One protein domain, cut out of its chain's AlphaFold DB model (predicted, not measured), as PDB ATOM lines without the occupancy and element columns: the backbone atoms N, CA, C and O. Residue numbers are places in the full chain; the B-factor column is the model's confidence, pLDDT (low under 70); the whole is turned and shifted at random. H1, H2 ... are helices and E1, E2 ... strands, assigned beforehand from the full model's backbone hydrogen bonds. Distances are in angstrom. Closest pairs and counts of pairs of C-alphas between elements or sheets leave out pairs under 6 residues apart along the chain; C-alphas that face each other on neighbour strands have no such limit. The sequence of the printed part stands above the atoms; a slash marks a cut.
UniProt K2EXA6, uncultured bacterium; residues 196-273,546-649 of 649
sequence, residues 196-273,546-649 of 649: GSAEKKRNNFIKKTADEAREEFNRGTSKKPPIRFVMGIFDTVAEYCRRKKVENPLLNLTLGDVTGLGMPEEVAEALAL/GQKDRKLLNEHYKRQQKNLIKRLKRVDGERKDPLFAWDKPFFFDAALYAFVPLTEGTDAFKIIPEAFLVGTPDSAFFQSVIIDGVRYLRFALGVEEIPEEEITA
ATOM      1  N   GLY A 196      35.486 -30.496  23.301       61.31
ATOM      2  CA  GLY A 196      35.634 -29.467  22.264       61.31
ATOM      3  C   GLY A 196      36.334 -29.979  20.994       61.31
ATOM      4  O   GLY A 196      35.965 -29.622  19.874       61.31
ATOM      5  N   SER A 197      37.302 -30.894  21.129       74.19
ATOM      6  CA  SER A 197      37.936 -31.578  19.989       74.19
ATOM      7  C   SER A 197      36.980 -32.543  19.267       74.19
ATOM      8  O   SER A 197      37.005 -32.633  18.033       74.19
ATOM      9  N   ALA A 198      36.125 -33.258  20.000       78.19
ATOM     10  CA  ALA A 198      35.157 -34.191  19.428       78.19
ATOM     11  C   ALA A 198      34.011 -33.465  18.697       78.19
ATOM     12  O   ALA A 198      33.696 -33.817  17.557       78.19
ATOM     13  N   GLU A 199      33.462 -32.407  19.294       84.06
ATOM     14  CA  GLU A 199      32.438 -31.549  18.688       84.06
ATOM     15  C   GLU A 199      32.951 -30.848  17.435       84.06
ATOM     16  O   GLU A 199      32.285 -30.860  16.401       84.06
ATOM     17  N   LYS A 200      34.179 -30.317  17.467       89.06
ATOM     18  CA  LYS A 200      34.801 -29.712  16.283       89.06
ATOM     19  C   LYS A 200      34.940 -30.717  15.140       89.06
ATOM     20  O   LYS A 200      34.614 -30.403  13.996       89.06
ATOM     21  N   LYS A 201      35.388 -31.947  15.429       90.94
ATOM     22  CA  LYS A 201      35.472 -33.024  14.423       90.94
ATOM     23  C   LYS A 201      34.095 -33.391  13.874       90.94
ATOM     24  O   LYS A 201      33.971 -33.598  12.670       90.94
ATOM     25  N   ARG A 202      33.075 -33.458  14.732       94.06
ATOM     26  CA  ARG A 202      31.683 -33.697  14.335       94.06
ATOM     27  C   ARG A 202      31.158 -32.589  13.424       94.06
ATOM     28  O   ARG A 202      30.677 -32.890  12.340       94.06
ATOM     29  N   ASN A 203      31.293 -31.325  13.812       94.62
ATOM     30  CA  ASN A 203      30.793 -30.196  13.029       94.62
ATOM     31  C   ASN A 203      31.517 -30.093  11.671       94.62
ATOM     32  O   ASN A 203      30.879 -29.869  10.646       94.62
ATOM     33  N   ASN A 204      32.827 -30.372  11.633       95.06
ATOM     34  CA  ASN A 204      33.573 -30.491  10.376       95.06
ATOM     35  C   ASN A 204      33.049 -31.634   9.491       95.06
ATOM     36  O   ASN A 204      32.977 -31.478   8.274       95.06
ATOM     37  N   PHE A 205      32.677 -32.773  10.083       96.38
ATOM     38  CA  PHE A 205      32.088 -33.896   9.351       96.38
ATOM     39  C   PHE A 205      30.701 -33.560   8.785       96.38
ATOM     40  O   PHE A 205      30.415 -33.911   7.641       96.38
ATOM     41  N   ILE A 206      29.868 -32.841   9.544       97.25
ATOM     42  CA  ILE A 206      28.564 -32.346   9.075       97.25
ATOM     43  C   ILE A 206      28.758 -31.442   7.860       97.25
ATOM     44  O   ILE A 206      28.154 -31.684   6.818       97.25
ATOM     45  N   LYS A 207      29.648 -30.446   7.970       96.62
ATOM     46  CA  LYS A 207      29.958 -29.527   6.871       96.62
ATOM     47  C   LYS A 207      30.442 -30.275   5.630       96.62
ATOM     48  O   LYS A 207      29.890 -30.080   4.557       96.62
ATOM     49  N   LYS A 208      31.407 -31.185   5.796       96.88
ATOM     50  CA  LYS A 208      31.931 -32.004   4.698       96.88
ATOM     51  C   LYS A 208      30.823 -32.810   4.008       96.88
ATOM     52  O   LYS A 208      30.729 -32.778   2.789       96.88
ATOM     53  N   THR A 209      29.981 -33.497   4.781       96.75
ATOM     54  CA  THR A 209      28.866 -34.293   4.237       96.75
ATOM     55  C   THR A 209      27.872 -33.409   3.470       96.75
ATOM     56  O   THR A 209      27.397 -33.798   2.407       96.75
ATOM     57  N   ALA A 210      27.567 -32.210   3.979       95.00
ATOM     58  CA  ALA A 210      26.686 -31.261   3.299       95.00
ATOM     59  C   ALA A 210      27.301 -30.725   1.993       95.00
ATOM     60  O   ALA A 210      26.605 -30.663   0.981       95.00
ATOM     61  N   ASP A 211      28.597 -30.397   1.991       94.25
ATOM     62  CA  ASP A 211      29.326 -29.932   0.805       94.25
ATOM     63  C   ASP A 211      29.389 -31.022  -0.286       94.25
ATOM     64  O   ASP A 211      29.131 -30.741  -1.458       94.25
ATOM     65  N   GLU A 212      29.660 -32.278   0.091       93.88
ATOM     66  CA  GLU A 212      29.645 -33.431  -0.824       93.88
ATOM     67  C   GLU A 212      28.247 -33.661  -1.420       93.88
ATOM     68  O   GLU A 212      28.101 -33.831  -2.633       93.88
ATOM     69  N   ALA A 213      27.203 -33.599  -0.587       91.50
ATOM     70  CA  ALA A 213      25.824 -33.741  -1.044       91.50
ATOM     71  C   ALA A 213      25.411 -32.601  -1.988       91.50
ATOM     72  O   ALA A 213      24.743 -32.837  -2.993       91.50
ATOM     73  N   ARG A 214      25.840 -31.367  -1.719       90.31
ATOM     74  CA  ARG A 214      25.614 -30.245  -2.631       90.31
ATOM     75  C   ARG A 214      26.230 -30.498  -4.003       90.31
ATOM     76  O   ARG A 214      25.577 -30.256  -5.015       90.31
ATOM     77  N   GLU A 215      27.480 -30.957  -4.055       89.38
ATOM     78  CA  GLU A 215      28.137 -31.257  -5.329       89.38
ATOM     79  C   GLU A 215      27.398 -32.349  -6.108       89.38
ATOM     80  O   GLU A 215      27.180 -32.200  -7.311       89.38
ATOM     81  N   GLU A 216      26.976 -33.421  -5.434       89.25
ATOM     82  CA  GLU A 216      26.200 -34.499  -6.057       89.25
ATOM     83  C   GLU A 216      24.836 -34.004  -6.566       89.25
ATOM     84  O   GLU A 216      24.418 -34.360  -7.673       89.25
ATOM     85  N   PHE A 217      24.159 -33.158  -5.782       84.94
ATOM     86  CA  PHE A 217      22.880 -32.561  -6.148       84.94
ATOM     87  C   PHE A 217      23.013 -31.669  -7.388       84.94
ATOM     88  O   PHE A 217      22.267 -31.843  -8.349       84.94
ATOM     89  N   ASN A 218      24.007 -30.776  -7.408       82.69
ATOM     90  CA  ASN A 218      24.239 -29.847  -8.517       82.69
ATOM     91  C   ASN A 218      24.663 -30.551  -9.810       82.69
ATOM     92  O   ASN A 218      24.318 -30.098 -10.898       82.69
ATOM     93  N   ARG A 219      25.393 -31.669  -9.715       84.44
ATOM     94  CA  ARG A 219      25.740 -32.491 -10.886       84.44
ATOM     95  C   ARG A 219      24.559 -33.322 -11.400       84.44
ATOM     96  O   ARG A 219      24.685 -33.942 -12.451       84.44
ATOM     97  N   GLY A 220      23.448 -33.391 -10.661       79.38
ATOM     98  CA  GLY A 220      22.312 -34.251 -10.997       79.38
ATOM     99  C   GLY A 220      22.667 -35.743 -11.005       79.38
ATOM    100  O   GLY A 220      22.002 -36.534 -11.666       79.38
ATOM    101  N   THR A 221      23.732 -36.143 -10.304       77.00
ATOM    102  CA  THR A 221      24.265 -37.516 -10.355       77.00
ATOM    103  C   THR A 221      23.543 -38.481  -9.417       77.00
ATOM    104  O   THR A 221      23.694 -39.698  -9.544       77.00
ATOM    105  N   SER A 222      22.750 -37.959  -8.478       73.94
ATOM    106  CA  SER A 222      21.985 -38.774  -7.538       73.94
ATOM    107  C   SER A 222      20.866 -39.537  -8.246       73.94
ATOM    108  O   SER A 222      20.003 -38.962  -8.905       73.94
ATOM    109  N   LYS A 223      20.824 -40.855  -8.025       77.56
ATOM    110  CA  LYS A 223      19.709 -41.718  -8.453       77.56
ATOM    111  C   LYS A 223      18.531 -41.702  -7.472       77.56
ATOM    112  O   LYS A 223      17.520 -42.360  -7.716       77.56
ATOM    113  N   LYS A 224      18.665 -41.027  -6.324       80.19
ATOM    114  CA  LYS A 224      17.643 -41.010  -5.270       80.19
ATOM    115  C   LYS A 224      16.650 -39.867  -5.504       80.19
ATOM    116  O   LYS A 224      17.067 -38.773  -5.877       80.19
ATOM    117  N   PRO A 225      15.356 -40.057  -5.185       80.56
ATOM    118  CA  PRO A 225      14.410 -38.947  -5.120       80.56
ATOM    119  C   PRO A 225      14.902 -37.849  -4.156       80.56
ATOM    120  O   PRO A 225      15.460 -38.201  -3.111       80.56
ATOM    121  N   PRO A 226      14.641 -36.552  -4.416       82.69
ATOM    122  CA  PRO A 226      15.211 -35.439  -3.645       82.69
ATOM    123  C   PRO A 226      15.049 -35.544  -2.119       82.69
ATOM    124  O   PRO A 226      16.008 -35.345  -1.383       82.69
ATOM    125  N   ILE A 227      13.872 -35.943  -1.622       87.06
ATOM    126  CA  ILE A 227      13.648 -36.132  -0.175       87.06
ATOM    127  C   ILE A 227      14.570 -37.224   0.388       87.06
ATOM    128  O   ILE A 227      15.232 -37.021   1.401       87.06
ATOM    129  N   ARG A 228      14.654 -38.382  -0.284       87.56
ATOM    130  CA  ARG A 228      15.500 -39.511   0.144       87.56
ATOM    131  C   ARG A 228      16.985 -39.191   0.037       87.56
ATOM    132  O   ARG A 228      17.776 -39.713   0.815       87.56
ATOM    133  N   PHE A 229      17.351 -38.364  -0.935       89.19
ATOM    134  CA  PHE A 229      18.702 -37.855  -1.076       89.19
ATOM    135  C   PHE A 229      19.105 -37.041   0.158       89.19
ATOM    136  O   PHE A 229      20.070 -37.392   0.831       89.19
ATOM    137  N   VAL A 230      18.302 -36.036   0.517       89.56
ATOM    138  CA  VAL A 230      18.594 -35.157   1.655       89.56
ATOM    139  C   VAL A 230      18.527 -35.900   2.997       89.56
ATOM    140  O   VAL A 230      19.380 -35.682   3.854       89.56
ATOM    141  N   MET A 231      17.599 -36.851   3.166       91.44
ATOM    142  CA  MET A 231      17.581 -37.750   4.335       91.44
ATOM    143  C   MET A 231      18.905 -38.507   4.519       91.44
ATOM    144  O   MET A 231      19.357 -38.689   5.647       91.44
ATOM    145  N   GLY A 232      19.562 -38.895   3.421       93.12
ATOM    146  CA  GLY A 232      20.842 -39.599   3.474       93.12
ATOM    147  C   GLY A 232      21.960 -38.798   4.151       93.12
ATOM    148  O   GLY A 232      22.874 -39.399   4.715       93.12
ATOM    149  N   ILE A 233      21.876 -37.462   4.149       94.62
ATOM    150  CA  ILE A 233      22.816 -36.587   4.867       94.62
ATOM    151  C   ILE A 233      22.661 -36.792   6.376       94.62
ATOM    152  O   ILE A 233      23.650 -37.028   7.071       94.62
ATOM    153  N   PHE A 234      21.419 -36.760   6.870       95.94
ATOM    154  CA  PHE A 234      21.118 -37.010   8.278       95.94
ATOM    155  C   PHE A 234      21.585 -38.404   8.705       95.94
ATOM    156  O   PHE A 234      22.304 -38.518   9.693       95.94
ATOM    157  N   ASP A 235      21.251 -39.443   7.934       96.00
ATOM    158  CA  ASP A 235      21.618 -40.828   8.255       96.00
ATOM    159  C   ASP A 235      23.144 -41.007   8.339       96.00
ATOM    160  O   ASP A 235      23.660 -41.655   9.254       96.00
ATOM    161  N   THR A 236      23.881 -40.379   7.417       97.00
ATOM    162  CA  THR A 236      25.351 -40.419   7.381       97.00
ATOM    163  C   THR A 236      25.965 -39.752   8.612       97.00
ATOM    164  O   THR A 236      26.882 -40.299   9.232       97.00
ATOM    165  N   VAL A 237      25.445 -38.586   9.005       96.69
ATOM    166  CA  VAL A 237      25.890 -37.877  10.213       96.69
ATOM    167  C   VAL A 237      25.511 -38.647  11.475       96.69
ATOM    168  O   VAL A 237      26.350 -38.804  12.360       96.69
ATOM    169  N   ALA A 238      24.290 -39.176  11.556       96.12
ATOM    170  CA  ALA A 238      23.824 -39.960  12.693       96.12
ATOM    171  C   ALA A 238      24.706 -41.199  12.919       96.12
ATOM    172  O   ALA A 238      25.110 -41.476  14.050       96.12
ATOM    173  N   GLU A 239      25.071 -41.909  11.847       97.12
ATOM    174  CA  GLU A 239      25.972 -43.060  11.923       97.12
ATOM    175  C   GLU A 239      27.394 -42.658  12.340       97.12
ATOM    176  O   GLU A 239      28.010 -43.324  13.178       97.12
ATOM    177  N   TYR A 240      27.918 -41.536  11.833       95.69
ATOM    178  CA  TYR A 240      29.197 -40.996  12.300       95.69
ATOM    179  C   TYR A 240      29.165 -40.688  13.804       95.69
ATOM    180  O   TYR A 240      30.054 -41.127  14.541       95.69
ATOM    181  N   CYS A 241      28.134 -39.979  14.268       93.44
ATOM    182  CA  CYS A 241      27.952 -39.606  15.668       93.44
ATOM    183  C   CYS A 241      27.876 -40.846  16.568       93.44
ATOM    184  O   CYS A 241      28.621 -40.946  17.545       93.44
ATOM    185  N   ARG A 242      27.096 -41.860  16.168       93.56
ATOM    186  CA  ARG A 242      27.000 -43.158  16.853       93.56
ATOM    187  C   ARG A 242      28.357 -43.858  16.956       93.56
ATOM    188  O   ARG A 242      28.762 -44.257  18.047       93.56
ATOM    189  N   ARG A 243      29.102 -43.963  15.849       91.62
ATOM    190  CA  ARG A 243      30.437 -44.595  15.818       91.62
ATOM    191  C   ARG A 243      31.464 -43.850  16.663       91.62
ATOM    192  O   ARG A 243      32.368 -44.473  17.218       91.62
ATOM    193  N   LYS A 244      31.361 -42.524  16.735       87.81
ATOM    194  CA  LYS A 244      32.258 -41.673  17.526       87.81
ATOM    195  C   LYS A 244      31.783 -41.448  18.959       87.81
ATOM    196  O   LYS A 244      32.535 -40.845  19.717       87.81
ATOM    197  N   LYS A 245      30.609 -41.974  19.331       86.75
ATOM    198  CA  LYS A 245      29.965 -41.775  20.638       86.75
ATOM    199  C   LYS A 245      29.841 -40.289  20.999       86.75
ATOM    200  O   LYS A 245      30.139 -39.893  22.118       86.75
ATOM    201  N   VAL A 246      29.442 -39.477  20.024       87.81
ATOM    202  CA  VAL A 246      29.119 -38.056  20.208       87.81
ATOM    203  C   VAL A 246      27.649 -37.836  19.887       87.81
ATOM    204  O   VAL A 246      27.072 -38.575  19.089       87.81
ATOM    205  N   GLU A 247      27.044 -36.821  20.488       90.81
ATOM    206  CA  GLU A 247      25.658 -36.452  20.212       90.81
ATOM    207  C   GLU A 247      25.487 -35.980  18.761       90.81
ATOM    208  O   GLU A 247      26.341 -35.256  18.234       90.81
ATOM    209  N   ASN A 248      24.383 -36.380  18.122       93.38
ATOM    210  CA  ASN A 248      23.977 -35.867  16.818       93.38
ATOM    211  C   ASN A 248      23.146 -34.583  16.995       93.38
ATOM    212  O   ASN A 248      22.022 -34.683  17.472       93.38
ATOM    213  N   PRO A 249      23.648 -33.406  16.583       92.44
ATOM    214  CA  PRO A 249      22.932 -32.145  16.757       92.44
ATOM    215  C   PRO A 249      21.888 -31.884  15.662       92.44
ATOM    216  O   PRO A 249      21.145 -30.907  15.756       92.44
ATOM    217  N   LEU A 250      21.873 -32.680  14.584       94.88
ATOM    218  CA  LEU A 250      20.960 -32.458  13.466       94.88
ATOM    219  C   LEU A 250      19.531 -32.844  13.842       94.88
ATOM    220  O   LEU A 250      19.318 -33.914  14.404       94.88
ATOM    221  N   LEU A 251      18.560 -32.030  13.427       94.06
ATOM    222  CA  LEU A 251      17.147 -32.415  13.393       94.06
ATOM    223  C   LEU A 251      16.731 -32.775  11.965       94.06
ATOM    224  O   LEU A 251      16.994 -32.023  11.017       94.06
ATOM    225  N   ASN A 252      16.061 -33.917  11.810       94.31
ATOM    226  CA  ASN A 252      15.549 -34.377  10.524       94.31
ATOM    227  C   ASN A 252      14.117 -33.883  10.278       94.31
ATOM    228  O   ASN A 252      13.142 -34.534  10.636       94.31
ATOM    229  N   LEU A 253      13.988 -32.755   9.586       95.12
ATOM    230  CA  LEU A 253      12.702 -32.125   9.270       95.12
ATOM    231  C   LEU A 253      12.318 -32.332   7.796       95.12
ATOM    232  O   LEU A 253      11.651 -31.498   7.181       95.12
ATOM    233  N   THR A 254      12.766 -33.431   7.183       93.38
ATOM    234  CA  THR A 254      12.532 -33.693   5.755       93.38
ATOM    235  C   THR A 254      11.193 -34.366   5.485       93.38
ATOM    236  O   THR A 254      10.483 -33.979   4.555       93.38
ATOM    237  N   LEU A 255      10.840 -35.386   6.268       89.56
ATOM    238  CA  LEU A 255       9.690 -36.239   6.004       89.56
ATOM    239  C   LEU A 255       8.430 -35.617   6.597       89.56
ATOM    240  O   LEU A 255       8.359 -35.362   7.792       89.56
ATOM    241  N   GLY A 256       7.410 -35.420   5.763       89.00
ATOM    242  CA  GLY A 256       6.119 -34.870   6.177       89.00
ATOM    243  C   GLY A 256       5.264 -35.813   7.010       89.00
ATOM    244  O   GLY A 256       4.051 -35.772   6.862       89.00
ATOM    245  N   ASP A 257       5.859 -36.710   7.788       90.06
ATOM    246  CA  ASP A 257       5.160 -37.686   8.617       90.06
ATOM    247  C   ASP A 257       4.747 -37.103   9.964       90.06
ATOM    248  O   ASP A 257       5.108 -35.985  10.323       90.06
ATOM    249  N   VAL A 258       3.897 -37.852  10.661       89.38
ATOM    250  CA  VAL A 258       3.376 -37.482  11.970       89.38
ATOM    251  C   VAL A 258       3.417 -38.733  12.827       89.38
ATOM    252  O   VAL A 258       2.875 -39.763  12.418       89.38
ATOM    253  N   THR A 259       4.078 -38.661  13.978       86.38
ATOM    254  CA  THR A 259       4.222 -39.801  14.894       86.38
ATOM    255  C   THR A 259       4.077 -39.355  16.343       86.38
ATOM    256  O   THR A 259       4.153 -38.168  16.626       86.38
ATOM    257  N   GLY A 260       3.899 -40.303  17.267       84.25
ATOM    258  CA  GLY A 260       3.970 -40.000  18.704       84.25
ATOM    259  C   GLY A 260       5.398 -39.762  19.216       84.25
ATOM    260  O   GLY A 260       5.565 -39.318  20.344       84.25
ATOM    261  N   LEU A 261       6.427 -40.065  18.415       82.31
ATOM    262  CA  LEU A 261       7.814 -39.724  18.743       82.31
ATOM    263  C   LEU A 261       7.993 -38.207  18.619       82.31
ATOM    264  O   LEU A 261       7.401 -37.617  17.724       82.31
ATOM    265  N   GLY A 262       8.765 -37.594  19.523       79.12
ATOM    266  CA  GLY A 262       8.999 -36.139  19.540       79.12
ATOM    267  C   GLY A 262       7.761 -35.289  19.861       79.12
ATOM    268  O   GLY A 262       7.781 -34.065  19.745       79.12
ATOM    269  N   MET A 263       6.664 -35.931  20.258       89.56
ATOM    270  CA  MET A 263       5.414 -35.281  20.619       89.56
ATOM    271  C   MET A 263       5.248 -35.313  22.144       89.56
ATOM    272  O   MET A 263       5.563 -36.337  22.755       89.56
ATOM    273  N   PRO A 264       4.722 -34.246  22.783       91.38
ATOM    274  CA  PRO A 264       4.429 -34.300  24.211       91.38
ATOM    275  C   PRO A 264       3.469 -35.442  24.530       91.38
ATOM    276  O   PRO A 264       2.525 -35.688  23.773       91.38
ATOM    277  N   GLU A 265       3.680 -36.085  25.677       92.62
ATOM    278  CA  GLU A 265       2.911 -37.259  26.100       92.62
ATOM    279  C   GLU A 265       1.400 -37.000  26.085       92.62
ATOM    280  O   GLU A 265       0.652 -37.835  25.591       92.62
ATOM    281  N   GLU A 266       0.957 -35.816  26.514       94.38
ATOM    282  CA  GLU A 266      -0.455 -35.414  26.474       94.38
ATOM    283  C   GLU A 266      -1.043 -35.466  25.056       94.38
ATOM    284  O   GLU A 266      -2.134 -35.996  24.847       94.38
ATOM    285  N   VAL A 267      -0.318 -34.950  24.059       94.69
ATOM    286  CA  VAL A 267      -0.791 -34.919  22.668       94.69
ATOM    287  C   VAL A 267      -0.744 -36.326  22.067       94.69
ATOM    288  O   VAL A 267      -1.693 -36.750  21.401       94.69
ATOM    289  N   ALA A 268       0.326 -37.081  22.340       95.12
ATOM    290  CA  ALA A 268       0.454 -38.461  21.890       95.12
ATOM    291  C   ALA A 268      -0.657 -39.348  22.478       95.12
ATOM    292  O   ALA A 268      -1.276 -40.124  21.750       95.12
ATOM    293  N   GLU A 269      -0.960 -39.203  23.766       95.44
ATOM    294  CA  GLU A 269      -2.034 -39.919  24.452       95.44
ATOM    295  C   GLU A 269      -3.417 -39.499  23.937       95.44
ATOM    296  O   GLU A 269      -4.244 -40.360  23.630       95.44
ATOM    297  N   ALA A 270      -3.663 -38.200  23.727       96.12
ATOM    298  CA  ALA A 270      -4.916 -37.695  23.164       96.12
ATOM    299  C   ALA A 270      -5.216 -38.281  21.772       96.12
ATOM    300  O   ALA A 270      -6.366 -38.579  21.447       96.12
ATOM    301  N   LEU A 271      -4.189 -38.521  20.958       96.25
ATOM    302  CA  LEU A 271      -4.313 -39.164  19.645       96.25
ATOM    303  C   LEU A 271      -4.188 -40.694  19.698       96.25
ATOM    304  O   LEU A 271      -4.147 -41.346  18.648       96.25
ATOM    305  N   ALA A 272      -4.085 -41.278  20.894       95.81
ATOM    306  CA  ALA A 272      -3.826 -42.698  21.121       95.81
ATOM    307  C   ALA A 272      -2.568 -43.219  20.392       95.81
ATOM    308  O   ALA A 272      -2.542 -44.363  19.946       95.81
ATOM    309  N   LEU A 273      -1.562 -42.368  20.170       93.94
ATOM    310  CA  LEU A 273      -0.299 -42.711  19.505       93.94
ATOM    311  C   LEU A 273       0.645 -43.501  20.418       93.94
ATOM    312  O   LEU A 273       1.520 -44.196  19.909       93.94
ATOM    313  N   GLY A 546     -11.474 -37.325  19.271       94.44
ATOM    314  CA  GLY A 546     -12.448 -36.280  18.983       94.44
ATOM    315  C   GLY A 546     -11.829 -34.985  18.456       94.44
ATOM    316  O   GLY A 546     -10.623 -34.842  18.250       94.44
ATOM    317  N   GLN A 547     -12.672 -33.967  18.261       93.62
ATOM    318  CA  GLN A 547     -12.231 -32.632  17.837       93.62
ATOM    319  C   GLN A 547     -11.238 -31.989  18.820       93.62
ATOM    320  O   GLN A 547     -10.272 -31.371  18.382       93.62
ATOM    321  N   LYS A 548     -11.446 -32.156  20.135       94.62
ATOM    322  CA  LYS A 548     -10.547 -31.616  21.169       94.62
ATOM    323  C   LYS A 548      -9.142 -32.217  21.075       94.62
ATOM    324  O   LYS A 548      -8.172 -31.475  21.119       94.62
ATOM    325  N   ASP A 549      -9.042 -33.526  20.852       96.19
ATOM    326  CA  ASP A 549      -7.754 -34.217  20.715       96.19
ATOM    327  C   ASP A 549      -6.994 -33.753  19.464       96.19
ATOM    328  O   ASP A 549      -5.807 -33.441  19.511       96.19
ATOM    329  N   ARG A 550      -7.696 -33.634  18.331       94.94
ATOM    330  CA  ARG A 550      -7.112 -33.129  17.076       94.94
ATOM    331  C   ARG A 550      -6.675 -31.669  17.183       94.94
ATOM    332  O   ARG A 550      -5.710 -31.267  16.537       94.94
ATOM    333  N   LYS A 551      -7.346 -30.873  18.020       94.06
ATOM    334  CA  LYS A 551      -6.931 -29.496  18.307       94.06
ATOM    335  C   LYS A 551      -5.562 -29.455  18.997       94.06
ATOM    336  O   LYS A 551      -4.751 -28.622  18.609       94.06
ATOM    337  N   LEU A 552      -5.271 -30.382  19.914       95.19
ATOM    338  CA  LEU A 552      -3.950 -30.483  20.553       95.19
ATOM    339  C   LEU A 552      -2.841 -30.780  19.533       95.19
ATOM    340  O   LEU A 552      -1.762 -30.193  19.599       95.19
ATOM    341  N   LEU A 553      -3.117 -31.640  18.546       93.94
ATOM    342  CA  LEU A 553      -2.191 -31.893  17.436       93.94
ATOM    343  C   LEU A 553      -1.914 -30.621  16.630       93.94
ATOM    344  O   LEU A 553      -0.769 -30.300  16.325       93.94
ATOM    345  N   ASN A 554      -2.973 -29.882  16.313       93.38
ATOM    346  CA  ASN A 554      -2.863 -28.639  15.568       93.38
ATOM    347  C   ASN A 554      -2.057 -27.575  16.340       93.38
ATOM    348  O   ASN A 554      -1.185 -26.910  15.785       93.38
ATOM    349  N   GLU A 555      -2.301 -27.443  17.644       92.69
ATOM    350  CA  GLU A 555      -1.542 -26.558  18.535       92.69
ATOM    351  C   GLU A 555      -0.071 -26.981  18.651       92.69
ATOM    352  O   GLU A 555       0.818 -26.125  18.695       92.69
ATOM    353  N   HIS A 556       0.207 -28.287  18.639       93.00
ATOM    354  CA  HIS A 556       1.569 -28.806  18.573       93.00
ATOM    355  C   HIS A 556       2.284 -28.355  17.293       93.00
ATOM    356  O   HIS A 556       3.377 -27.800  17.397       93.00
ATOM    357  N   TYR A 557       1.670 -28.479  16.110       93.44
ATOM    358  CA  TYR A 557       2.285 -28.000  14.862       93.44
ATOM    359  C   TYR A 557       2.577 -26.496  14.888       93.44
ATOM    360  O   TYR A 557       3.669 -26.073  14.503       93.44
ATOM    361  N   LYS A 558       1.651 -25.685  15.412       92.81
ATOM    362  CA  LYS A 558       1.855 -24.235  15.575       92.81
ATOM    363  C   LYS A 558       3.030 -23.920  16.500       92.81
ATOM    364  O   LYS A 558       3.849 -23.052  16.191       92.81
ATOM    365  N   ARG A 559       3.154 -24.640  17.620       92.25
ATOM    366  CA  ARG A 559       4.282 -24.491  18.552       92.25
ATOM    367  C   ARG A 559       5.607 -24.882  17.898       92.25
ATOM    368  O   ARG A 559       6.566 -24.121  17.983       92.25
ATOM    369  N   GLN A 560       5.639 -26.011  17.194       93.44
ATOM    370  CA  GLN A 560       6.813 -26.481  16.454       93.44
ATOM    371  C   GLN A 560       7.253 -25.455  15.403       93.44
ATOM    372  O   GLN A 560       8.434 -25.115  15.326       93.44
ATOM    373  N   GLN A 561       6.305 -24.885  14.648       94.25
ATOM    374  CA  GLN A 561       6.590 -23.816  13.691       94.25
ATOM    375  C   GLN A 561       7.189 -22.592  14.392       94.25
ATOM    376  O   GLN A 561       8.213 -22.070  13.956       94.25
ATOM    377  N   LYS A 562       6.586 -22.140  15.496       93.44
ATOM    378  CA  LYS A 562       7.081 -20.994  16.270       93.44
ATOM    379  C   LYS A 562       8.521 -21.215  16.743       93.44
ATOM    380  O   LYS A 562       9.348 -20.318  16.580       93.44
ATOM    381  N   ASN A 563       8.825 -22.391  17.290       93.50
ATOM    382  CA  ASN A 563      10.163 -22.737  17.771       93.50
ATOM    383  C   ASN A 563      11.176 -22.792  16.624       93.50
ATOM    384  O   ASN A 563      12.255 -22.209  16.728       93.50
ATOM    385  N   LEU A 564      10.798 -23.396  15.495       94.75
ATOM    386  CA  LEU A 564      11.624 -23.424  14.291       94.75
ATOM    387  C   LEU A 564      11.979 -22.011  13.822       94.75
ATOM    388  O   LEU A 564      13.150 -21.709  13.615       94.75
ATOM    389  N   ILE A 565      10.984 -21.133  13.677       93.81
ATOM    390  CA  ILE A 565      11.211 -19.770  13.187       93.81
ATOM    391  C   ILE A 565      12.072 -18.959  14.160       93.81
ATOM    392  O   ILE A 565      12.951 -18.228  13.706       93.81
ATOM    393  N   LYS A 566      11.880 -19.105  15.480       92.81
ATOM    394  CA  LYS A 566      12.767 -18.486  16.483       92.81
ATOM    395  C   LYS A 566      14.224 -18.914  16.275       92.81
ATOM    396  O   LYS A 566      15.091 -18.051  16.153       92.81
ATOM    397  N   ARG A 567      14.470 -20.223  16.154       93.12
ATOM    398  CA  ARG A 567      15.809 -20.782  15.930       93.12
ATOM    399  C   ARG A 567      16.438 -20.267  14.636       93.12
ATOM    400  O   ARG A 567      17.583 -19.830  14.648       93.12
ATOM    401  N   LEU A 568      15.694 -20.268  13.527       93.94
ATOM    402  CA  LEU A 568      16.190 -19.763  12.241       93.94
ATOM    403  C   LEU A 568      16.534 -18.265  12.297       93.94
ATOM    404  O   LEU A 568      17.572 -17.859  11.783       93.94
ATOM    405  N   LYS A 569      15.709 -17.447  12.964       93.56
ATOM    406  CA  LYS A 569      15.988 -16.014  13.151       93.56
ATOM    407  C   LYS A 569      17.216 -15.758  14.020       93.56
ATOM    408  O   LYS A 569      17.947 -14.813  13.751       93.56
ATOM    409  N   ARG A 570      17.458 -16.586  15.041       91.44
ATOM    410  CA  ARG A 570      18.679 -16.507  15.856       91.44
ATOM    411  C   ARG A 570      19.921 -16.819  15.027       91.44
ATOM    412  O   ARG A 570      20.866 -16.040  15.062       91.44
ATOM    413  N   VAL A 571      19.878 -17.899  14.239       91.88
ATOM    414  CA  VAL A 571      20.967 -18.256  13.311       91.88
ATOM    415  C   VAL A 571      21.290 -17.086  12.385       91.88
ATOM    416  O   VAL A 571      22.460 -16.779  12.205       91.88
ATOM    417  N   ASP A 572      20.286 -16.392  11.846       93.75
ATOM    418  CA  ASP A 572      20.519 -15.194  11.028       93.75
ATOM    419  C   ASP A 572      21.021 -13.985  11.828       93.75
ATOM    420  O   ASP A 572      21.872 -13.251  11.336       93.75
ATOM    421  N   GLY A 573      20.549 -13.780  13.060       91.69
ATOM    422  CA  GLY A 573      21.000 -12.684  13.927       91.69
ATOM    423  C   GLY A 573      22.480 -12.772  14.326       91.69
ATOM    424  O   GLY A 573      23.103 -11.754  14.613       91.69
ATOM    425  N   GLU A 574      23.059 -13.973  14.301       90.25
ATOM    426  CA  GLU A 574      24.487 -14.221  14.539       90.25
ATOM    427  C   GLU A 574      25.348 -14.019  13.270       90.25
ATOM    428  O   GLU A 574      26.570 -14.199  13.298       90.25
ATOM    429  N   ARG A 575      24.734 -13.639  12.139       90.50
ATOM    430  CA  ARG A 575      25.387 -13.525  10.828       90.50
ATOM    431  C   ARG A 575      25.404 -12.095  10.311       90.50
ATOM    432  O   ARG A 575      24.551 -11.274  10.622       90.50
ATOM    433  N   LYS A 576      26.391 -11.820   9.452       87.50
ATOM    434  CA  LYS A 576      26.428 -10.589   8.647       87.50
ATOM    435  C   LYS A 576      25.467 -10.663   7.463       87.50
ATOM    436  O   LYS A 576      24.756  -9.702   7.206       87.50
ATOM    437  N   ASP A 577      25.444 -11.817   6.795       89.62
ATOM    438  CA  ASP A 577      24.599 -12.074   5.631       89.62
ATOM    439  C   ASP A 577      23.490 -13.074   6.016       89.62
ATOM    440  O   ASP A 577      23.807 -14.220   6.377       89.62
ATOM    441  N   PRO A 578      22.206 -12.665   5.968       92.44
ATOM    442  CA  PRO A 578      21.090 -13.522   6.349       92.44
ATOM    443  C   PRO A 578      20.881 -14.635   5.322       92.44
ATOM    444  O   PRO A 578      20.941 -14.421   4.108       92.44
ATOM    445  N   LEU A 579      20.598 -15.837   5.810       93.69
ATOM    446  CA  LEU A 579      20.301 -17.003   4.985       93.69
ATOM    447  C   LEU A 579      18.863 -16.991   4.479       93.69
ATOM    448  O   LEU A 579      18.594 -17.505   3.389       93.69
ATOM    449  N   PHE A 580      17.954 -16.422   5.269       94.75
ATOM    450  CA  PHE A 580      16.525 -16.430   5.006       94.75
ATOM    451  C   PHE A 580      16.017 -15.026   4.663       94.75
ATOM    452  O   PHE A 580      16.368 -14.035   5.303       94.75
ATOM    453  N   ALA A 581      15.137 -14.951   3.665       92.31
ATOM    454  CA  ALA A 581      14.546 -13.695   3.210       92.31
ATOM    455  C   ALA A 581      13.283 -13.371   4.023       92.31
ATOM    456  O   ALA A 581      12.159 -13.612   3.580       92.31
ATOM    457  N   TRP A 582      13.467 -12.881   5.251       91.50
ATOM    458  CA  TRP A 582      12.373 -12.582   6.190       91.50
ATOM    459  C   TRP A 582      11.438 -11.447   5.748       91.50
ATOM    460  O   TRP A 582      10.367 -11.284   6.329       91.50
ATOM    461  N   ASP A 583      11.849 -10.662   4.756       87.06
ATOM    462  CA  ASP A 583      11.060  -9.629   4.087       87.06
ATOM    463  C   ASP A 583      10.027 -10.213   3.111       87.06
ATOM    464  O   ASP A 583       9.025  -9.564   2.803       87.06
ATOM    465  N   LYS A 584      10.235 -11.450   2.641       84.25
ATOM    466  CA  LYS A 584       9.300 -12.131   1.745       84.25
ATOM    467  C   LYS A 584       8.120 -12.728   2.518       84.25
ATOM    468  O   LYS A 584       8.293 -13.211   3.641       84.25
ATOM    469  N   PRO A 585       6.920 -12.777   1.904       76.38
ATOM    470  CA  PRO A 585       5.774 -13.435   2.513       76.38
ATOM    471  C   PRO A 585       6.067 -14.894   2.891       76.38
ATOM    472  O   PRO A 585       6.629 -15.669   2.114       76.38
ATOM    473  N   PHE A 586       5.649 -15.259   4.099       81.75
ATOM    474  CA  PHE A 586       5.754 -16.596   4.672       81.75
ATOM    475  C   PHE A 586       4.477 -16.900   5.462       81.75
ATOM    476  O   PHE A 586       3.955 -16.032   6.166       81.75
ATOM    477  N   PHE A 587       3.978 -18.131   5.361       80.69
ATOM    478  CA  PHE A 587       2.737 -18.532   6.019       80.69
ATOM    479  C   PHE A 587       2.980 -18.968   7.465       80.69
ATOM    480  O   PHE A 587       3.625 -19.982   7.734       80.69
ATOM    481  N   PHE A 588       2.424 -18.200   8.400       78.81
ATOM    482  CA  PHE A 588       2.318 -18.568   9.812       78.81
ATOM    483  C   PHE A 588       1.051 -19.396  10.062       78.81
ATOM    484  O   PHE A 588       0.148 -19.409   9.231       78.81
ATOM    485  N   ASP A 589       0.997 -20.082  11.206       80.62
ATOM    486  CA  ASP A 589      -0.062 -21.037  11.561       80.62
ATOM    487  C   ASP A 589      -0.092 -22.281  10.661       80.62
ATOM    488  O   ASP A 589      -1.141 -22.692  10.163       80.62
ATOM    489  N   ALA A 590       1.081 -22.895  10.478       73.88
ATOM    490  CA  ALA A 590       1.257 -24.078   9.645       73.88
ATOM    491  C   ALA A 590       0.242 -25.196   9.931       73.88
ATOM    492  O   ALA A 590       0.030 -25.599  11.074       73.88
ATOM    493  N   ALA A 591      -0.269 -25.775   8.845       82.31
ATOM    494  CA  ALA A 591      -0.924 -27.074   8.824       82.31
ATOM    495  C   ALA A 591       0.020 -28.195   9.294       82.31
ATOM    496  O   ALA A 591      -0.316 -28.948  10.199       82.31
ATOM    497  N   LEU A 592       1.206 -28.306   8.681       92.25
ATOM    498  CA  LEU A 592       2.233 -29.301   9.045       92.25
ATOM    499  C   LEU A 592       3.662 -28.885   8.657       92.25
ATOM    500  O   LEU A 592       4.632 -29.497   9.107       92.25
ATOM    501  N   TYR A 593       3.814 -27.876   7.800       94.50
ATOM    502  CA  TYR A 593       5.097 -27.509   7.212       94.50
ATOM    503  C   TYR A 593       5.410 -26.032   7.408       94.50
ATOM    504  O   TYR A 593       4.526 -25.188   7.310       94.50
ATOM    505  N   ALA A 594       6.689 -25.717   7.570       94.75
ATOM    506  CA  ALA A 594       7.213 -24.376   7.356       94.75
ATOM    507  C   ALA A 594       7.938 -24.336   6.007       94.75
ATOM    508  O   ALA A 594       8.905 -25.072   5.816       94.75
ATOM    509  N   PHE A 595       7.491 -23.489   5.080       93.00
ATOM    510  CA  PHE A 595       8.123 -23.306   3.771       93.00
ATOM    511  C   PHE A 595       8.856 -21.969   3.711       93.00
ATOM    512  O   PHE A 595       8.280 -20.941   3.371       93.00
ATOM    513  N   VAL A 596      10.110 -21.980   4.152       93.50
ATOM    514  CA  VAL A 596      10.869 -20.776   4.502       93.50
ATOM    515  C   VAL A 596      11.620 -20.245   3.275       93.50
ATOM    516  O   VAL A 596      12.338 -21.028   2.644       93.50
ATOM    517  N   PRO A 597      11.478 -18.951   2.929       92.56
ATOM    518  CA  PRO A 597      12.199 -18.339   1.816       92.56
ATOM    519  C   PRO A 597      13.691 -18.193   2.117       92.56
ATOM    520  O   PRO A 597      14.082 -17.788   3.213       92.56
ATOM    521  N   LEU A 598      14.524 -18.468   1.119       92.06
ATOM    522  CA  LEU A 598      15.958 -18.210   1.165       92.06
ATOM    523  C   LEU A 598      16.277 -16.825   0.582       92.06
ATOM    524  O   LEU A 598      15.608 -16.357  -0.347       92.06
ATOM    525  N   THR A 599      17.316 -16.182   1.118       92.19
ATOM    526  CA  THR A 599      17.948 -15.017   0.481       92.19
ATOM    527  C   THR A 599      18.444 -15.412  -0.909       92.19
ATOM    528  O   THR A 599      18.874 -16.544  -1.132       92.19
ATOM    529  N   GLU A 600      18.347 -14.498  -1.871       88.12
ATOM    530  CA  GLU A 600      18.758 -14.768  -3.247       88.12
ATOM    531  C   GLU A 600      20.231 -15.208  -3.322       88.12
ATOM    532  O   GLU A 600      21.102 -14.632  -2.671       88.12
ATOM    533  N   GLY A 601      20.503 -16.275  -4.080       86.12
ATOM    534  CA  GLY A 601      21.837 -16.878  -4.178       86.12
ATOM    535  C   GLY A 601      22.257 -17.739  -2.978       86.12
ATOM    536  O   GLY A 601      23.331 -18.348  -3.018       86.12
ATOM    537  N   THR A 602      21.437 -17.846  -1.924       89.56
ATOM    538  CA  THR A 602      21.726 -18.735  -0.793       89.56
ATOM    539  C   THR A 602      21.606 -20.198  -1.201       89.56
ATOM    540  O   THR A 602      20.589 -20.677  -1.695       89.56
ATOM    541  N   ASP A 603      22.669 -20.938  -0.919       88.50
ATOM    542  CA  ASP A 603      22.736 -22.379  -1.084       88.50
ATOM    543  C   ASP A 603      22.037 -23.089   0.084       88.50
ATOM    544  O   ASP A 603      22.468 -23.001   1.237       88.50
ATOM    545  N   ALA A 604      20.970 -23.824  -0.227       89.62
ATOM    546  CA  ALA A 604      20.145 -24.531   0.746       89.62
ATOM    547  C   ALA A 604      20.922 -25.546   1.606       89.62
ATOM    548  O   ALA A 604      20.538 -25.797   2.750       89.62
ATOM    549  N   PHE A 605      22.027 -26.107   1.103       91.56
ATOM    550  CA  PHE A 605      22.843 -27.055   1.865       91.56
ATOM    551  C   PHE A 605      23.654 -26.377   2.977       91.56
ATOM    552  O   PHE A 605      24.018 -27.053   3.939       91.56
ATOM    553  N   LYS A 606      23.866 -25.049   2.922       91.31
ATOM    554  CA  LYS A 606      24.518 -24.283   4.004       91.31
ATOM    555  C   LYS A 606      23.710 -24.288   5.298       91.31
ATOM    556  O   LYS A 606      24.295 -24.250   6.376       91.31
ATOM    557  N   ILE A 607      22.386 -24.420   5.205       93.00
ATOM    558  CA  ILE A 607      21.506 -24.457   6.379       93.00
ATOM    559  C   ILE A 607      21.824 -25.655   7.285       93.00
ATOM    560  O   ILE A 607      21.686 -25.559   8.502       93.00
ATOM    561  N   ILE A 608      22.302 -26.769   6.725       95.00
ATOM    562  CA  ILE A 608      22.585 -27.990   7.487       95.00
ATOM    563  C   ILE A 608      23.696 -27.765   8.527       95.00
ATOM    564  O   ILE A 608      23.427 -27.957   9.711       95.00
ATOM    565  N   PRO A 609      24.927 -27.361   8.160       93.25
ATOM    566  CA  PRO A 609      25.980 -27.112   9.142       93.25
ATOM    567  C   PRO A 609      25.781 -25.833   9.965       93.25
ATOM    568  O   PRO A 609      26.399 -25.724  11.019       93.25
ATOM    569  N   GLU A 610      24.973 -24.871   9.504       91.12
ATOM    570  CA  GLU A 610      24.806 -23.577  10.186       91.12
ATOM    571  C   GLU A 610      23.642 -23.567  11.182       91.12
ATOM    572  O   GLU A 610      23.785 -23.050  12.285       91.12
ATOM    573  N   ALA A 611      22.509 -24.176  10.834       91.31
ATOM    574  CA  ALA A 611      21.342 -24.259  11.710       91.31
ATOM    575  C   ALA A 611      21.195 -25.628  12.390       91.31
ATOM    576  O   ALA A 611      20.355 -25.772  13.279       91.31
ATOM    577  N   PHE A 612      21.977 -26.638  11.988       94.19
ATOM    578  CA  PHE A 612      21.800 -28.045  12.370       94.19
ATOM    579  C   PHE A 612      20.397 -28.582  12.048       94.19
ATOM    580  O   PHE A 612      19.804 -29.340  12.817       94.19
ATOM    581  N   LEU A 613      19.848 -28.174  10.903       95.12
ATOM    582  CA  LEU A 613      18.522 -28.575  10.437       95.12
ATOM    583  C   LEU A 613      18.610 -29.167   9.038       95.12
ATOM    584  O   LEU A 613      19.246 -28.602   8.150       95.12
ATOM    585  N   VAL A 614      17.914 -30.278   8.827       95.38
ATOM    586  CA  VAL A 614      17.819 -30.925   7.522       95.38
ATOM    587  C   VAL A 614      16.393 -30.747   6.995       95.38
ATOM    588  O   VAL A 614      15.466 -31.405   7.460       95.38
ATOM    589  N   GLY A 615      16.215 -29.822   6.048       94.75
ATOM    590  CA  GLY A 615      14.941 -29.523   5.376       94.75
ATOM    591  C   GLY A 615      14.936 -29.973   3.914       94.75
ATOM    592  O   GLY A 615      15.970 -30.319   3.357       94.75
ATOM    593  N   THR A 616      13.770 -29.977   3.270       93.12
ATOM    594  CA  THR A 616      13.636 -30.376   1.858       93.12
ATOM    595  C   THR A 616      13.680 -29.154   0.931       93.12
ATOM    596  O   THR A 616      12.823 -28.282   1.082       93.12
ATOM    597  N   PRO A 617      14.593 -29.096  -0.054       90.19
ATOM    598  CA  PRO A 617      14.598 -28.065  -1.095       90.19
ATOM    599  C   PRO A 617      13.292 -27.986  -1.887       90.19
ATOM    600  O   PRO A 617      12.677 -29.012  -2.185       90.19
ATOM    601  N   ASP A 618      12.896 -26.772  -2.270       87.81
ATOM    602  CA  ASP A 618      11.669 -26.503  -3.026       87.81
ATOM    603  C   ASP A 618      11.571 -27.279  -4.340       87.81
ATOM    604  O   ASP A 618      10.494 -27.763  -4.679       87.81
ATOM    605  N   SER A 619      12.698 -27.481  -5.025       84.19
ATOM    606  CA  SER A 619      12.815 -28.303  -6.231       84.19
ATOM    607  C   SER A 619      12.125 -29.662  -6.106       84.19
ATOM    608  O   SER A 619      11.552 -30.139  -7.083       84.19
ATOM    609  N   ALA A 620      12.067 -30.254  -4.907       86.56
ATOM    610  CA  ALA A 620      11.370 -31.509  -4.632       86.56
ATOM    611  C   ALA A 620       9.836 -31.452  -4.782       86.56
ATOM    612  O   ALA A 620       9.205 -32.504  -4.703       86.56
ATOM    613  N   PHE A 621       9.244 -30.272  -4.983       88.94
ATOM    614  CA  PHE A 621       7.796 -30.035  -5.113       88.94
ATOM    615  C   PHE A 621       7.390 -29.498  -6.491       88.94
ATOM    616  O   PHE A 621       6.206 -29.300  -6.754       88.94
ATOM    617  N   PHE A 622       8.361 -29.310  -7.385       83.75
ATOM    618  CA  PHE A 622       8.139 -29.007  -8.798       83.75
ATOM    619  C   PHE A 622       8.444 -30.249  -9.630       83.75
ATOM    620  O   PHE A 622       9.304 -31.045  -9.256       83.75
ATOM    621  N   GLN A 623       7.707 -30.455 -10.715       72.00
ATOM    622  CA  GLN A 623       7.835 -31.644 -11.564       72.00
ATOM    623  C   GLN A 623       8.881 -31.451 -12.653       72.00
ATOM    624  O   GLN A 623       9.791 -32.267 -12.794       72.00
ATOM    625  N   SER A 624       8.779 -30.343 -13.381       68.75
ATOM    626  CA  SER A 624       9.809 -29.866 -14.292       68.75
ATOM    627  C   SER A 624      10.924 -29.146 -13.532       68.75
ATOM    628  O   SER A 624      10.732 -28.640 -12.423       68.75
ATOM    629  N   VAL A 625      12.117 -29.146 -14.131       63.97
ATOM    630  CA  VAL A 625      13.293 -28.454 -13.598       63.97
ATOM    631  C   VAL A 625      12.961 -26.970 -13.461       63.97
ATOM    632  O   VAL A 625      12.536 -26.335 -14.424       63.97
ATOM    633  N   ILE A 626      13.138 -26.430 -12.259       63.25
ATOM    634  CA  ILE A 626      13.137 -24.983 -12.052       63.25
ATOM    635  C   ILE A 626      14.462 -24.480 -12.624       63.25
ATOM    636  O   ILE A 626      15.515 -25.011 -12.273       63.25
ATOM    637  N   ILE A 627      14.407 -23.515 -13.540       51.56
ATOM    638  CA  ILE A 627      15.607 -22.941 -14.175       51.56
ATOM    639  C   ILE A 627      16.423 -22.133 -13.148       51.56
ATOM    640  O   ILE A 627      17.647 -22.066 -13.240       51.56
ATOM    641  N   ASP A 628      15.751 -21.616 -12.120       59.62
ATOM    642  CA  ASP A 628      16.346 -20.856 -11.027       59.62
ATOM    643  C   ASP A 628      16.619 -21.759  -9.815       59.62
ATOM    644  O   ASP A 628      15.856 -22.685  -9.532       59.62
ATOM    645  N   GLY A 629      17.723 -21.501  -9.103       64.94
ATOM    646  CA  GLY A 629      18.188 -22.295  -7.958       64.94
ATOM    647  C   GLY A 629      17.171 -22.433  -6.812       64.94
ATOM    648  O   GLY A 629      16.061 -21.922  -6.871       64.94
ATOM    649  N   VAL A 630      17.542 -23.135  -5.736       69.81
ATOM    650  CA  VAL A 630      16.622 -23.390  -4.608       69.81
ATOM    651  C   VAL A 630      16.158 -22.076  -3.975       69.81
ATOM    652  O   VAL A 630      16.978 -21.310  -3.475       69.81
ATOM    653  N   ARG A 631      14.843 -21.834  -3.957       84.69
ATOM    654  CA  ARG A 631      14.263 -20.571  -3.448       84.69
ATOM    655  C   ARG A 631      13.705 -20.700  -2.036       84.69
ATOM    656  O   ARG A 631      13.628 -19.712  -1.310       84.69
ATOM    657  N   TYR A 632      13.306 -21.909  -1.652       89.88
ATOM    658  CA  TYR A 632      12.696 -22.189  -0.355       89.88
ATOM    659  C   TYR A 632      13.178 -23.525   0.207       89.88
ATOM    660  O   TYR A 632      13.543 -24.449  -0.526       89.88
ATOM    661  N   LEU A 633      13.091 -23.647   1.529       92.81
ATOM    662  CA  LEU A 633      13.227 -24.907   2.247       92.81
ATOM    663  C   LEU A 633      11.920 -25.253   2.951       92.81
ATOM    664  O   LEU A 633      11.383 -24.459   3.720       92.81
ATOM    665  N   ARG A 634      11.433 -26.475   2.733       94.31
ATOM    666  CA  ARG A 634      10.322 -27.042   3.495       94.31
ATOM    667  C   ARG A 634      10.844 -27.826   4.694       94.31
ATOM    668  O   ARG A 634      11.524 -28.837   4.515       94.31
ATOM    669  N   PHE A 635      10.429 -27.437   5.890       95.75
ATOM    670  CA  PHE A 635      10.629 -28.183   7.130       95.75
ATOM    671  C   PHE A 635       9.303 -28.810   7.576       95.75
ATOM    672  O   PHE A 635       8.291 -28.118   7.683       95.75
ATOM    673  N   ALA A 636       9.293 -30.118   7.805       95.06
ATOM    674  CA  ALA A 636       8.166 -30.849   8.371       95.06
ATOM    675  C   ALA A 636       8.171 -30.767   9.900       95.06
ATOM    676  O   ALA A 636       9.231 -30.821  10.513       95.06
ATOM    677  N   LEU A 637       6.985 -30.655  10.502       94.06
ATOM    678  CA  LEU A 637       6.829 -30.325  11.925       94.06
ATOM    679  C   LEU A 637       6.261 -31.471  12.781       94.06
ATOM    680  O   LEU A 637       6.003 -31.262  13.962       94.06
ATOM    681  N   GLY A 638       6.021 -32.652  12.197       91.06
ATOM    682  CA  GLY A 638       5.223 -33.714  12.828       91.06
ATOM    683  C   GLY A 638       5.980 -34.893  13.450       91.06
ATOM    684  O   GLY A 638       5.325 -35.773  14.006       91.06
ATOM    685  N   VAL A 639       7.313 -34.958  13.337       89.75
ATOM    686  CA  VAL A 639       8.111 -36.095  13.848       89.75
ATOM    687  C   VAL A 639       9.123 -35.655  14.896       89.75
ATOM    688  O   VAL A 639       9.040 -36.076  16.037       89.75
ATOM    689  N   GLU A 640      10.102 -34.838  14.517       89.50
ATOM    690  CA  GLU A 640      11.142 -34.410  15.455       89.50
ATOM    691  C   GLU A 640      10.614 -33.284  16.340       89.50
ATOM    692  O   GLU A 640      10.048 -32.310  15.835       89.50
ATOM    693  N   GLU A 641      10.834 -33.382  17.651       89.69
ATOM    694  CA  GLU A 641      10.580 -32.262  18.552       89.69
ATOM    695  C   GLU A 641      11.535 -31.118  18.204       89.69
ATOM    696  O   GLU A 641      12.735 -31.326  18.017       89.69
ATOM    697  N   ILE A 642      11.006 -29.900  18.110       91.62
ATOM    698  CA  ILE A 642      11.814 -28.697  17.936       91.62
ATOM    699  C   ILE A 642      11.831 -28.005  19.300       91.62
ATOM    700  O   ILE A 642      10.830 -27.369  19.656       91.62
ATOM    701  N   PRO A 643      12.932 -28.139  20.071       85.69
ATOM    702  CA  PRO A 643      12.984 -27.660  21.443       85.69
ATOM    703  C   PRO A 643      12.631 -26.181  21.525       85.69
ATOM    704  O   PRO A 643      13.012 -25.386  20.658       85.69
ATOM    705  N   GLU A 644      11.899 -25.807  22.570       81.75
ATOM    706  CA  GLU A 644      11.772 -24.398  22.906       81.75
ATOM    707  C   GLU A 644      13.134 -23.914  23.407       81.75
ATOM    708  O   GLU A 644      13.696 -24.468  24.347       81.75
ATOM    709  N   GLU A 645      13.702 -22.918  22.733       67.94
ATOM    710  CA  GLU A 645      14.948 -22.314  23.193       67.94
ATOM    711  C   GLU A 645      14.653 -21.493  24.457       67.94
ATOM    712  O   GLU A 645      13.794 -20.603  24.432       67.94
ATOM    713  N   GLU A 646      15.352 -21.788  25.559       48.38
ATOM    714  CA  GLU A 646      15.370 -20.907  26.726       48.38
ATOM    715  C   GLU A 646      15.913 -19.547  26.280       48.38
ATOM    716  O   GLU A 646      17.003 -19.450  25.706       48.38
ATOM    717  N   ILE A 647      15.142 -18.485  26.523       40.91
ATOM    718  CA  ILE A 647      15.643 -17.123  26.366       40.91
ATOM    719  C   ILE A 647      16.719 -16.966  27.436       40.91
ATOM    720  O   ILE A 647      16.414 -16.764  28.610       40.91
ATOM    721  N   THR A 648      17.979 -17.102  27.038       32.91
ATOM    722  CA  THR A 648      19.091 -16.607  27.842       32.91
ATOM    723  C   THR A 648      18.962 -15.088  27.827       32.91
ATOM    724  O   THR A 648      19.218 -14.445  26.811       32.91
ATOM    725  N   ALA A 649      18.392 -14.562  28.913       27.81
ATOM    726  CA  ALA A 649      18.207 -13.136  29.158       27.81
ATOM    727  C   ALA A 649      19.544 -12.419  29.364       27.81
ATOM    728  O   ALA A 649      20.468 -13.049  29.937       27.81
TER     729      ALA A 649
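This is residues 196 to 273 and 546 to 649 of the 649 residues of a protein of uncultured bacterium (UniProt K2EXA6). A hairpin of two long helices, H1 and H2, stands crosswise to a still longer helix, H4, and the short H5 bridges them, packing on H1 and one end of H4. A small ribbon, E1 and E2, lies beside H4, with H3 at H4's other end and H6 near residue 632 of E2. The 182 printed residues include six named helices and two strands in the order H1 H2 H3 H4 E1 H5 H6 E2; the sheet, E1 - E2, is antiparallel. The class is mostly helix, and the whole is compact, with a radius of gyration of the C-alphas of 16.9 A and spans of 49 by 41 by 40 A.

Start at H1, residues 196 to 218, which touches H2, residues 226 to 244, in a hairpin at a shallow tilt of 23 degrees, closest at C-alphas 206 and 237, 6.2 A. H5, residues 604 to 611, touches H1 at C-alphas 609 and 207, 5.2 A. H4, residues 547 to 573, touches H5 with residues 567 to 571 alone, about perpendicular at 88 degrees, closest at C-alphas 571 and 611, 6.2 A. E1, residues 593 to 597, pairs with E2, residues 632 to 636: N 594 and O 635 are 2.9 A apart, within hydrogen-bond range. Every O i to N i+4 pair is within range in H1 and H4, 13 of 15 in H2 and 2 of 4 in H5.

Find C-alpha 196 at (35.634, -29.467, 22.264); H1 runs 32.8 A from there, and H2 27.9 A. H4 runs 39.0 A to C-alpha 573 at (21.000, -12.684, 13.927). H3 is residues 265 to 270 and H6 residues 618 to 621.

Residues 274 to 545 are not printed, and C-alphas 273 and 546 are 13.8 A apart. The links H2 to H3 and H4 to E1 are long. Confidence is under 70 at residues 196, 624 to 630 and 645 to 649.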